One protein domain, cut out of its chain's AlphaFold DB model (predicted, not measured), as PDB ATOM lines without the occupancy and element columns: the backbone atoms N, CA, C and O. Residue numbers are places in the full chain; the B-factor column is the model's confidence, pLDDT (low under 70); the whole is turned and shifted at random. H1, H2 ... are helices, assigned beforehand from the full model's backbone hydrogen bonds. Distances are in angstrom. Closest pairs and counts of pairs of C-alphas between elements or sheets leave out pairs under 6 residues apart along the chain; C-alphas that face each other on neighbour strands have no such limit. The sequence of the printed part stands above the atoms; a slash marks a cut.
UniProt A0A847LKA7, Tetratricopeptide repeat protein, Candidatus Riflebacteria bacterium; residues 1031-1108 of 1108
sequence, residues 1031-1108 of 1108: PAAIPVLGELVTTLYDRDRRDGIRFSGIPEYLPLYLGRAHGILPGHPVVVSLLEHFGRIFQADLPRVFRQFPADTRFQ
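Overview. This is residues 1031 to 1108 of the 1108 residues of the protein "Tetratricopeptide repeat protein" of Candidatus Riflebacteria bacterium (UniProt A0A847LKA7). Helices H1, H2 and H3 form an up-and-down bundle, each running against the one before, and short H4 crosses H2 on the side away from H1. The printed part has 78 residues with four named helices and no named strand, all helix; it is compact, with a radius of gyration of the C-alphas of 12.0 A and spans of 39 by 22 by 22 A.

Arrangement. H1, residues 1034 to 1050, and H2, residues 1061 to 1072, touch as a hairpin at 17 degrees, a shallow tilt; the closest C-alphas, of Leu 1037 and Tyr 1065, are 5.5 A apart. H3, residues 1077 to 1089, touches H2 with residues 1079 to 1083 alone, a hairpin at 36 degrees, only just steep; C-alphas 1070 and 1079 are closest, 6.1 A. H4, residues 1094 to 1100, is about perpendicular to H2 and touches it, closest at C-alphas 1067 and 1098, 5.3 A. O i to N i+4 pairs within hydrogen-bond range: every one in H3, 12 of 13 in H1, 7 of 8 in H2, 1 of 3 in H4, with 3 of 4 i+3 pairs.

Along the chain. H1 spans 24.3 A from C-alpha 1034 (32.192, 35.186, -12.252), H2 15.8 A, H3 18.3 A; H4 ends at C-alpha 1100 (24.837, 17.500, -5.569).

Size, cuts and confidence. The printed part has no cut; pLDDT is under 70 in 23 residues, among them 1099 to 1108.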
ATOM      1  N   PRO A1031      24.413  37.429 -16.195       58.50
ATOM      2  CA  PRO A1031      24.142  36.212 -15.405       58.50
ATOM      3  C   PRO A1031      25.267  35.165 -15.319       58.50
ATOM      4  O   PRO A1031      25.141  34.201 -14.557       58.50
ATOM      5  N   ALA A1032      26.343  35.325 -16.090       61.00
ATOM      6  CA  ALA A1032      27.528  34.462 -16.083       61.00
ATOM      7  C   ALA A1032      28.796  35.166 -15.549       61.00
ATOM      8  O   ALA A1032      29.887  34.598 -15.589       61.00
ATOM      9  N   ALA A1033      28.691  36.404 -15.047       67.94
ATOM     10  CA  ALA A1033      29.846  37.173 -14.592       67.94
ATOM     11  C   ALA A1033      30.431  36.615 -13.279       67.94
ATOM     12  O   ALA A1033      30.043  37.014 -12.180       67.94
ATOM     13  N   ILE A1034      31.437  35.740 -13.390       69.38
ATOM     14  CA  ILE A1034      32.192  35.186 -12.252       69.38
ATOM     15  C   ILE A1034      32.682  36.271 -11.260       69.38
ATOM     16  O   ILE A1034      32.553  36.049 -10.055       69.38
ATOM     17  N   PRO A1035      33.159  37.467 -11.680       78.00
ATOM     18  CA  PRO A1035      33.537  38.536 -10.745       78.00
ATOM     19  C   PRO A1035      32.378  39.129  -9.925       78.00
ATOM     20  O   PRO A1035      32.637  39.728  -8.880       78.00
ATOM     21  N   VAL A1036      31.132  38.986 -10.393       77.50
ATOM     22  CA  VAL A1036      29.909  39.383  -9.674       77.50
ATOM     23  C   VAL A1036      29.454  38.252  -8.753       77.50
ATOM     24  O   VAL A1036      29.214  38.501  -7.577       77.50
ATOM     25  N   LEU A1037      29.410  37.010  -9.251       79.25
ATOM     26  CA  LEU A1037      29.081  35.822  -8.447       79.25
ATOM     27  C   LEU A1037      30.025  35.677  -7.244       79.25
ATOM     28  O   LEU A1037      29.562  35.492  -6.120       79.25
ATOM     29  N   GLY A1038      31.335  35.826  -7.462       84.94
ATOM     30  CA  GLY A1038      32.344  35.763  -6.405       84.94
ATOM     31  C   GLY A1038      32.158  36.843  -5.337       84.94
ATOM     32  O   GLY A1038      32.143  36.524  -4.151       84.94
ATOM     33  N   GLU A1039      31.947  38.104  -5.733       90.19
ATOM     34  CA  GLU A1039      31.730  39.176  -4.754       90.19
ATOM     35  C   GLU A1039      30.349  39.138  -4.091       90.19
ATOM     36  O   GLU A1039      30.215  39.609  -2.964       90.19
ATOM     37  N   LEU A1040      29.333  38.537  -4.714       91.69
ATOM     38  CA  LEU A1040      28.048  38.291  -4.057       91.69
ATOM     39  C   LEU A1040      28.197  37.264  -2.922       91.69
ATOM     40  O   LEU A1040      27.668  37.487  -1.836       91.69
ATOM     41  N   VAL A1041      28.981  36.198  -3.126       92.75
ATOM     42  CA  VAL A1041      29.278  35.191  -2.086       92.75
ATOM     43  C   VAL A1041      30.043  35.799  -0.913       92.75
ATOM     44  O   VAL A1041      29.649  35.603   0.236       92.75
ATOM     45  N   THR A1042      31.118  36.551  -1.175       93.69
ATOM     46  CA  THR A1042      31.918  37.168  -0.102       93.69
ATOM     47  C   THR A1042      31.112  38.218   0.664       93.69
ATOM     48  O   THR A1042      31.161  38.242   1.888       93.69
ATOM     49  N   THR A1043      30.308  39.037  -0.025       93.12
ATOM     50  CA  THR A1043      29.462  40.070   0.604       93.12
ATOM     51  C   THR A1043      28.377  39.468   1.497       93.12
ATOM     52  O   THR A1043      28.150  39.981   2.590       93.12
ATOM     53  N   LEU A1044      27.726  38.379   1.066       91.69
ATOM     54  CA  LEU A1044      26.743  37.670   1.891       91.69
ATOM     55  C   LEU A1044      27.406  37.034   3.122       91.69
ATOM     56  O   LEU A1044      26.902  37.195   4.228       91.69
ATOM     57  N   TYR A1045      28.574  36.406   2.956       92.75
ATOM     58  CA  TYR A1045      29.321  35.826   4.075       92.75
ATOM     59  C   TYR A1045      29.806  36.869   5.091       92.75
ATOM     60  O   TYR A1045      29.658  36.670   6.297       92.75
ATOM     61  N   ASP A1046      30.357  37.995   4.629       89.38
ATOM     62  CA  ASP A1046      30.815  39.074   5.509       89.38
ATOM     63  C   ASP A1046      29.660  39.711   6.292       89.38
ATOM     64  O   ASP A1046      29.803  39.950   7.494       89.38
ATOM     65  N   ARG A1047      28.505  39.922   5.643       91.69
ATOM     66  CA  ARG A1047      27.284  40.415   6.292       91.69
ATOM     67  C   ARG A1047      26.775  39.438   7.347       91.69
ATOM     68  O   ARG A1047      26.660  39.804   8.508       91.69
ATOM     69  N   ASP A1048      26.522  38.191   6.965       89.12
ATOM     70  CA  ASP A1048      25.936  37.191   7.859       89.12
ATOM     71  C   ASP A1048      26.839  36.941   9.088       89.12
ATOM     72  O   ASP A1048      26.359  36.789  10.213       89.12
ATOM     73  N   ARG A1049      28.166  36.998   8.900       86.12
ATOM     74  CA  ARG A1049      29.165  36.953   9.981       86.12
ATOM     75  C   ARG A1049      29.106  38.179  10.904       86.12
ATOM     76  O   ARG A1049      29.286  38.020  12.112       86.12
ATOM     77  N   ARG A1050      28.874  39.384  10.367       85.88
ATOM     78  CA  ARG A1050      28.677  40.629  11.143       85.88
ATOM     79  C   ARG A1050      27.393  40.570  11.970       85.88
ATOM     80  O   ARG A1050      27.409  40.949  13.137       85.88
ATOM     81  N   ASP A1051      26.331  40.022  11.389       85.38
ATOM     82  CA  ASP A1051      25.015  39.857  12.017       85.38
ATOM     83  C   ASP A1051      24.991  38.710  13.058       85.38
ATOM     84  O   ASP A1051      23.953  38.385  13.634       85.38
ATOM     85  N   GLY A1052      26.152  38.106  13.344       81.00
ATOM     86  CA  GLY A1052      26.354  37.125  14.412       81.00
ATOM     87  C   GLY A1052      25.936  35.696  14.058       81.00
ATOM     88  O   GLY A1052      25.924  34.835  14.943       81.00
ATOM     89  N   ILE A1053      25.608  35.421  12.791       83.19
ATOM     90  CA  ILE A1053      25.133  34.112  12.343       83.19
ATOM     91  C   ILE A1053      26.262  33.082  12.481       83.19
ATOM     92  O   ILE A1053      27.335  33.200  11.889       83.19
ATOM     93  N   ARG A1054      26.009  32.038  13.280       77.62
ATOM     94  CA  ARG A1054      26.916  30.897  13.440       77.62
ATOM     95  C   ARG A1054      26.510  29.783  12.489       77.62
ATOM     96  O   ARG A1054      25.493  29.129  12.696       77.62
ATOM     97  N   PHE A1055      27.324  29.555  11.468       75.06
ATOM     98  CA  PHE A1055      27.096  28.498  10.490       75.06
ATOM     99  C   PHE A1055      27.357  27.112  11.103       75.06
ATOM    100  O   PHE A1055      28.459  26.829  11.569       75.06
ATOM    101  N   SER A1056      26.346  26.241  11.085       66.00
ATOM    102  CA  SER A1056      26.442  24.819  11.463       66.00
ATOM    103  C   SER A1056      26.825  23.900  10.290       66.00
ATOM    104  O   SER A1056      26.992  22.697  10.473       66.00
ATOM    105  N   GLY A1057      26.964  24.467   9.091       78.75
ATOM    106  CA  GLY A1057      27.291  23.797   7.835       78.75
ATOM    107  C   GLY A1057      27.561  24.831   6.736       78.75
ATOM    108  O   GLY A1057      27.704  26.019   7.023       78.75
ATOM    109  N   ILE A1058      27.628  24.393   5.479       81.31
ATOM    110  CA  ILE A1058      27.876  25.279   4.329       81.31
ATOM    111  C   ILE A1058      26.614  26.123   4.038       81.31
ATOM    112  O   ILE A1058      25.550  25.535   3.843       81.31
ATOM    113  N   PRO A1059      26.698  27.467   3.956       84.19
ATOM    114  CA  PRO A1059      25.561  28.325   3.611       84.19
ATOM    115  C   PRO A1059      25.038  28.086   2.190       84.19
ATOM    116  O   PRO A1059      25.825  27.940   1.257       84.19
ATOM    117  N   GLU A1060      23.718  28.147   1.996       81.50
ATOM    118  CA  GLU A1060      23.041  27.880   0.711       81.50
ATOM    119  C   GLU A1060      23.535  28.761  -0.452       81.50
ATOM    120  O   GLU A1060      23.606  28.316  -1.601       81.50
ATOM    121  N   TYR A1061      23.947  30.003  -0.170       85.06
ATOM    122  CA  TYR A1061      24.477  30.906  -1.193       85.06
ATOM    123  C   TYR A1061      25.867  30.502  -1.720       85.06
ATOM    124  O   TYR A1061      26.255  30.975  -2.791       85.06
ATOM    125  N   LEU A1062      26.606  29.610  -1.041       84.81
ATOM    126  CA  LEU A1062      27.836  29.040  -1.598       84.81
ATOM    127  C   LEU A1062      27.520  28.096  -2.771       84.81
ATOM    128  O   LEU A1062      27.959  28.417  -3.873       84.81
ATOM    129  N   PRO A1063      26.745  27.000  -2.627       80.81
ATOM    130  CA  PRO A1063      26.303  26.210  -3.776       80.81
ATOM    131  C   PRO A1063      25.593  27.048  -4.851       80.81
ATOM    132  O   PRO A1063      25.912  26.914  -6.031       80.81
ATOM    133  N   LEU A1064      24.715  27.982  -4.464       81.62
ATOM    134  CA  LEU A1064      23.939  28.785  -5.419       81.62
ATOM    135  C   LEU A1064      24.791  29.712  -6.306       81.62
ATOM    136  O   LEU A1064      24.503  29.845  -7.497       81.62
ATOM    137  N   TYR A1065      25.820  30.368  -5.756       84.62
ATOM    138  CA  TYR A1065      26.605  31.373  -6.489       84.62
ATOM    139  C   TYR A1065      28.065  30.962  -6.731       84.62
ATOM    140  O   TYR A1065      28.546  31.116  -7.854       84.62
ATOM    141  N   LEU A1066      28.768  30.390  -5.742       84.75
ATOM    142  CA  LEU A1066      30.117  29.834  -5.945       84.75
ATOM    143  C   LEU A1066      30.056  28.490  -6.682       84.75
ATOM    144  O   LEU A1066      30.880  28.254  -7.561       84.75
ATOM    145  N   GLY A1067      29.055  27.651  -6.404       78.56
ATOM    146  CA  GLY A1067      28.798  26.423  -7.162       78.56
ATOM    147  C   GLY A1067      28.403  26.707  -8.610       78.56
ATOM    148  O   GLY A1067      28.933  26.069  -9.516       78.56
ATOM    149  N   ARG A1068      27.597  27.749  -8.860       71.69
ATOM    150  CA  ARG A1068      27.335  28.265 -10.217       71.69
ATOM    151  C   ARG A1068      28.595  28.809 -10.896       71.69
ATOM    152  O   ARG A1068      28.835  28.482 -12.050       71.69
ATOM    153  N   ALA A1069      29.428  29.588 -10.202       69.50
ATOM    154  CA  ALA A1069      30.693  30.077 -10.762       69.50
ATOM    155  C   ALA A1069      31.674  28.931 -11.088       69.50
ATOM    156  O   ALA A1069      32.330  28.961 -12.127       69.50
ATOM    157  N   HIS A1070      31.721  27.898 -10.243       77.25
ATOM    158  CA  HIS A1070      32.464  26.659 -10.477       77.25
ATOM    159  C   HIS A1070      31.886  25.835 -11.633       77.25
ATOM    160  O   HIS A1070      32.655  25.309 -12.424       77.25
ATOM    161  N   GLY A1071      30.560  25.765 -11.784       59.84
ATOM    162  CA  GLY A1071      29.914  25.132 -12.937       59.84
ATOM    163  C   GLY A1071      30.208  25.840 -14.265       59.84
ATOM    164  O   GLY A1071      30.328  25.174 -15.285       59.84
ATOM    165  N   ILE A1072      30.376  27.168 -14.245       57.56
ATOM    166  CA  ILE A1072      30.755  27.964 -15.425       57.56
ATOM    167  C   ILE A1072      32.238  27.769 -15.780       57.56
ATOM    168  O   ILE A1072      32.557  27.535 -16.942       57.56
ATOM    169  N   LEU A1073      33.160  27.891 -14.813       56.50
ATOM    170  CA  LEU A1073      34.597  27.701 -15.059       56.50
ATOM    171  C   LEU A1073      35.354  27.296 -13.774       56.50
ATOM    172  O   LEU A1073      35.791  28.176 -13.022       56.50
ATOM    173  N   PRO A1074      35.583  25.987 -13.526       62.03
ATOM    174  CA  PRO A1074      36.220  25.498 -12.298       62.03
ATOM    175  C   PRO A1074      37.606  26.097 -12.028       62.03
ATOM    176  O   PRO A1074      37.930  26.434 -10.893       62.03
ATOM    177  N   GLY A1075      38.415  26.252 -13.083       60.72
ATOM    178  CA  GLY A1075      39.800  26.731 -13.008       60.72
ATOM    179  C   GLY A1075      39.969  28.252 -12.939       60.72
ATOM    180  O   GLY A1075      41.100  28.730 -12.963       60.72
ATOM    181  N   HIS A1076      38.890  29.038 -12.880       64.94
ATOM    182  CA  HIS A1076      39.009  30.496 -12.812       64.94
ATOM    183  C   HIS A1076      39.676  30.924 -11.483       64.94
ATOM    184  O   HIS A1076      39.207  30.494 -10.427       64.94
ATOM    185  N   PRO A1077      40.690  31.816 -11.460       66.31
ATOM    186  CA  PRO A1077      41.458  32.109 -10.240       66.31
ATOM    187  C   PRO A1077      40.621  32.552  -9.029       66.31
ATOM    188  O   PRO A1077      40.900  32.156  -7.900       66.31
ATOM    189  N   VAL A1078      39.548  33.322  -9.251       71.25
ATOM    190  CA  VAL A1078      38.605  33.711  -8.180       71.25
ATOM    191  C   VAL A1078      37.800  32.511  -7.664       71.25
ATOM    192  O   VAL A1078      37.527  32.437  -6.473       71.25
ATOM    193  N   VAL A1079      37.443  31.555  -8.528       73.19
ATOM    194  CA  VAL A1079      36.723  30.335  -8.126       73.19
ATOM    195  C   VAL A1079      37.643  29.445  -7.297       73.19
ATOM    196  O   VAL A1079      37.266  29.079  -6.190       73.19
ATOM    197  N   VAL A1080      38.865  29.179  -7.769       79.56
ATOM    198  CA  VAL A1080      39.876  28.389  -7.038       79.56
ATOM    199  C   VAL A1080      40.185  29.017  -5.672       79.56
ATOM    200  O   VAL A1080      40.114  28.337  -4.651       79.56
ATOM    201  N   SER A1081      40.424  30.331  -5.625       84.44
ATOM    202  CA  SER A1081      40.703  31.056  -4.377       84.44
ATOM    203  C   SER A1081      39.541  30.990  -3.373       84.44
ATOM    204  O   SER A1081      39.757  30.713  -2.192       84.44
ATOM    205  N   LEU A1082      38.293  31.173  -3.826       85.50
ATOM    206  CA  LEU A1082      37.119  31.076  -2.951       85.50
ATOM    207  C   LEU A1082      36.818  29.626  -2.530       85.50
ATOM    208  O   LEU A1082      36.414  29.406  -1.389       85.50
ATOM    209  N   LEU A1083      37.057  28.637  -3.398       87.50
ATOM    210  CA  LEU A1083      36.980  27.211  -3.061       87.50
ATOM    211  C   LEU A1083      37.970  26.840  -1.955       87.50
ATOM    212  O   LEU A1083      37.580  26.192  -0.987       87.50
ATOM    213  N   GLU A1084      39.226  27.274  -2.061       87.69
ATOM    214  CA  GLU A1084      40.223  27.062  -1.011       87.69
ATOM    215  C   GLU A1084      39.857  27.793   0.284       87.69
ATOM    216  O   GLU A1084      39.932  27.209   1.367       87.69
ATOM    217  N   HIS A1085      39.447  29.060   0.192       89.81
ATOM    218  CA  HIS A1085      39.091  29.879   1.349       89.81
ATOM    219  C   HIS A1085      37.931  29.260   2.140       89.81
ATOM    220  O   HIS A1085      38.062  28.983   3.334       89.81
ATOM    221  N   PHE A1086      36.814  28.975   1.470       90.12
ATOM    222  CA  PHE A1086      35.631  28.426   2.121       90.12
ATOM    223  C   PHE A1086      35.740  26.927   2.418       90.12
ATOM    224  O   PHE A1086      35.201  26.478   3.428       90.12
ATOM    225  N   GLY A1087      36.484  26.155   1.621       86.69
ATOM    226  CA  GLY A1087      36.773  24.748   1.908       86.69
ATOM    227  C   GLY A1087      37.543  24.570   3.220       86.69
ATOM    228  O   GLY A1087      37.253  23.649   3.980       86.69
ATOM    229  N   ARG A1088      38.449  25.506   3.549       88.38
ATOM    230  CA  ARG A1088      39.119  25.569   4.861       88.38
ATOM    231  C   ARG A1088      38.162  25.987   5.987       88.38
ATOM    232  O   ARG A1088      38.218  25.395   7.059       88.38
ATOM    233  N   ILE A1089      37.284  26.969   5.750       87.38
ATOM    234  CA  ILE A1089      36.313  27.467   6.750       87.38
ATOM    235  C   ILE A1089      35.299  26.385   7.147       87.38
ATOM    236  O   ILE A1089      35.065  26.177   8.334       87.38
ATOM    237  N   PHE A1090      34.725  25.679   6.169       86.19
ATOM    238  CA  PHE A1090      33.691  24.659   6.393       86.19
ATOM    239  C   PHE A1090      34.238  23.223   6.461       86.19
ATOM    240  O   PHE A1090      33.456  22.283   6.567       86.19
ATOM    241  N   GLN A1091      35.566  23.050   6.396       84.69
ATOM    242  CA  GLN A1091      36.276  21.758   6.409       84.69
ATOM    243  C   GLN A1091      35.718  20.740   5.394       84.69
ATOM    244  O   GLN A1091      35.580  19.552   5.688       84.69
ATOM    245  N   ALA A1092      35.379  21.214   4.191       78.31
ATOM    246  CA  ALA A1092      34.594  20.466   3.216       78.31
ATOM    247  C   ALA A1092      35.171  20.517   1.793       78.31
ATOM    248  O   ALA A1092      35.633  21.553   1.313       78.31
ATOM    249  N   ASP A1093      35.049  19.393   1.087       83.25
ATOM    250  CA  ASP A1093      35.285  19.256  -0.354       83.25
ATOM    251  C   ASP A1093      34.140  19.939  -1.128       83.25
ATOM    252  O   ASP A1093      33.186  19.300  -1.583       83.25
ATOM    253  N   LEU A1094      34.199  21.272  -1.230       81.25
ATOM    254  CA  LEU A1094      33.199  22.071  -1.948       81.25
ATOM    255  C   LEU A1094      33.010  21.621  -3.416       81.25
ATOM    256  O   LEU A1094      31.854  21.487  -3.824       81.25
ATOM    257  N   PRO A1095      34.059  21.275  -4.196       79.62
ATOM    258  CA  PRO A1095      33.897  20.713  -5.540       79.62
ATOM    259  C   PRO A1095      33.161  19.366  -5.591       79.62
ATOM    260  O   PRO A1095      32.695  18.973  -6.661       79.62
ATOM    261  N   ARG A1096      33.055  18.623  -4.483       75.38
ATOM    262  CA  ARG A1096      32.198  17.431  -4.357       75.38
ATOM    263  C   ARG A1096      30.785  17.777  -3.901       75.38
ATOM    264  O   ARG A1096      29.848  17.210  -4.457       75.38
ATOM    265  N   VAL A1097      30.620  18.720  -2.971       73.81
ATOM    266  CA  VAL A1097      29.298  19.225  -2.551       73.81
ATOM    267  C   VAL A1097      28.549  19.823  -3.742       73.81
ATOM    268  O   VAL A1097      27.400  19.472  -3.986       73.81
ATOM    269  N   PHE A1098      29.205  20.644  -4.564       76.50
ATOM    270  CA  PHE A1098      28.573  21.290  -5.719       76.50
ATOM    271  C   PHE A1098      28.067  20.302  -6.789       76.50
ATOM    272  O   PHE A1098      27.172  20.647  -7.549       76.50
ATOM    273  N   ARG A1099      28.539  19.046  -6.819       62.81
ATOM    274  CA  ARG A1099      27.995  18.006  -7.723       62.81
ATOM    275  C   ARG A1099      26.604  17.515  -7.312       62.81
ATOM    276  O   ARG A1099      25.932  16.879  -8.114       62.81
ATOM    277  N   GLN A1100      26.184  17.789  -6.076       55.12
ATOM    278  CA  GLN A1100      24.837  17.500  -5.569       55.12
ATOM    279  C   GLN A1100      23.851  18.643  -5.876       55.12
ATOM    280  O   GLN A1100      22.643  18.454  -5.766       55.12
ATOM    281  N   PHE A1101      24.364  19.801  -6.306       52.44
ATOM    282  CA  PHE A1101      23.610  20.995  -6.683       52.44
ATOM    283  C   PHE A1101      23.963  21.380  -8.132       52.44
ATOM    284  O   PHE A1101      24.702  22.347  -8.339       52.44
ATOM    285  N   PRO A1102      23.501  20.616  -9.146       45.62
ATOM    286  CA  PRO A1102      23.716  20.977 -10.543       45.62
ATOM    287  C   PRO A1102      23.168  22.385 -10.798       45.62
ATOM    288  O   PRO A1102      22.061  22.719 -10.379       45.62
ATOM    289  N   ALA A1103      23.966  23.231 -11.448       45.56
ATOM    290  CA  ALA A1103      23.572  24.608 -11.697       45.56
ATOM    291  C   ALA A1103      22.507  24.666 -12.803       45.56
ATOM    292  O   ALA A1103      22.773  24.236 -13.923       45.56
ATOM    293  N   ASP A1104      21.351  25.275 -12.513       41.28
ATOM    294  CA  ASP A1104      20.332  25.664 -13.504       41.28
ATOM    295  C   ASP A1104      20.864  26.809 -14.404       41.28
ATOM    296  O   ASP A1104      20.405  27.959 -14.376       41.28
ATOM    297  N   THR A1105      21.884  26.522 -15.210       37.62
ATOM    298  CA  THR A1105      22.271  27.364 -16.341       37.62
ATOM    299  C   THR A1105      21.263  27.145 -17.462       37.62
ATOM    300  O   THR A1105      21.305  26.116 -18.128       37.62
ATOM    301  N   ARG A1106      20.393  28.137 -17.714       29.97
ATOM    302  CA  ARG A1106      19.476  28.203 -18.880       29.97
ATOM    303  C   ARG A1106      20.216  28.406 -20.227       29.97
ATOM    304  O   ARG A1106      19.779  29.187 -21.063       29.97
ATOM    305  N   PHE A1107      21.366  27.758 -20.372       29.75
ATOM    306  CA  PHE A1107      22.214  27.648 -21.555       29.75
ATOM    307  C   PHE A1107      22.608  26.161 -21.664       29.75
ATOM    308  O   PHE A1107      23.747  25.779 -21.404       29.75
ATOM    309  N   GLN A1108      21.590  25.343 -21.942       24.69
ATOM    310  CA  GLN A1108      21.612  23.937 -22.359       24.69
ATOM    311  C   GLN A1108      20.546  23.779 -23.449       24.69
ATOM    312  O   GLN A1108      19.524  24.498 -23.327       24.69
TER     313      GLN A1108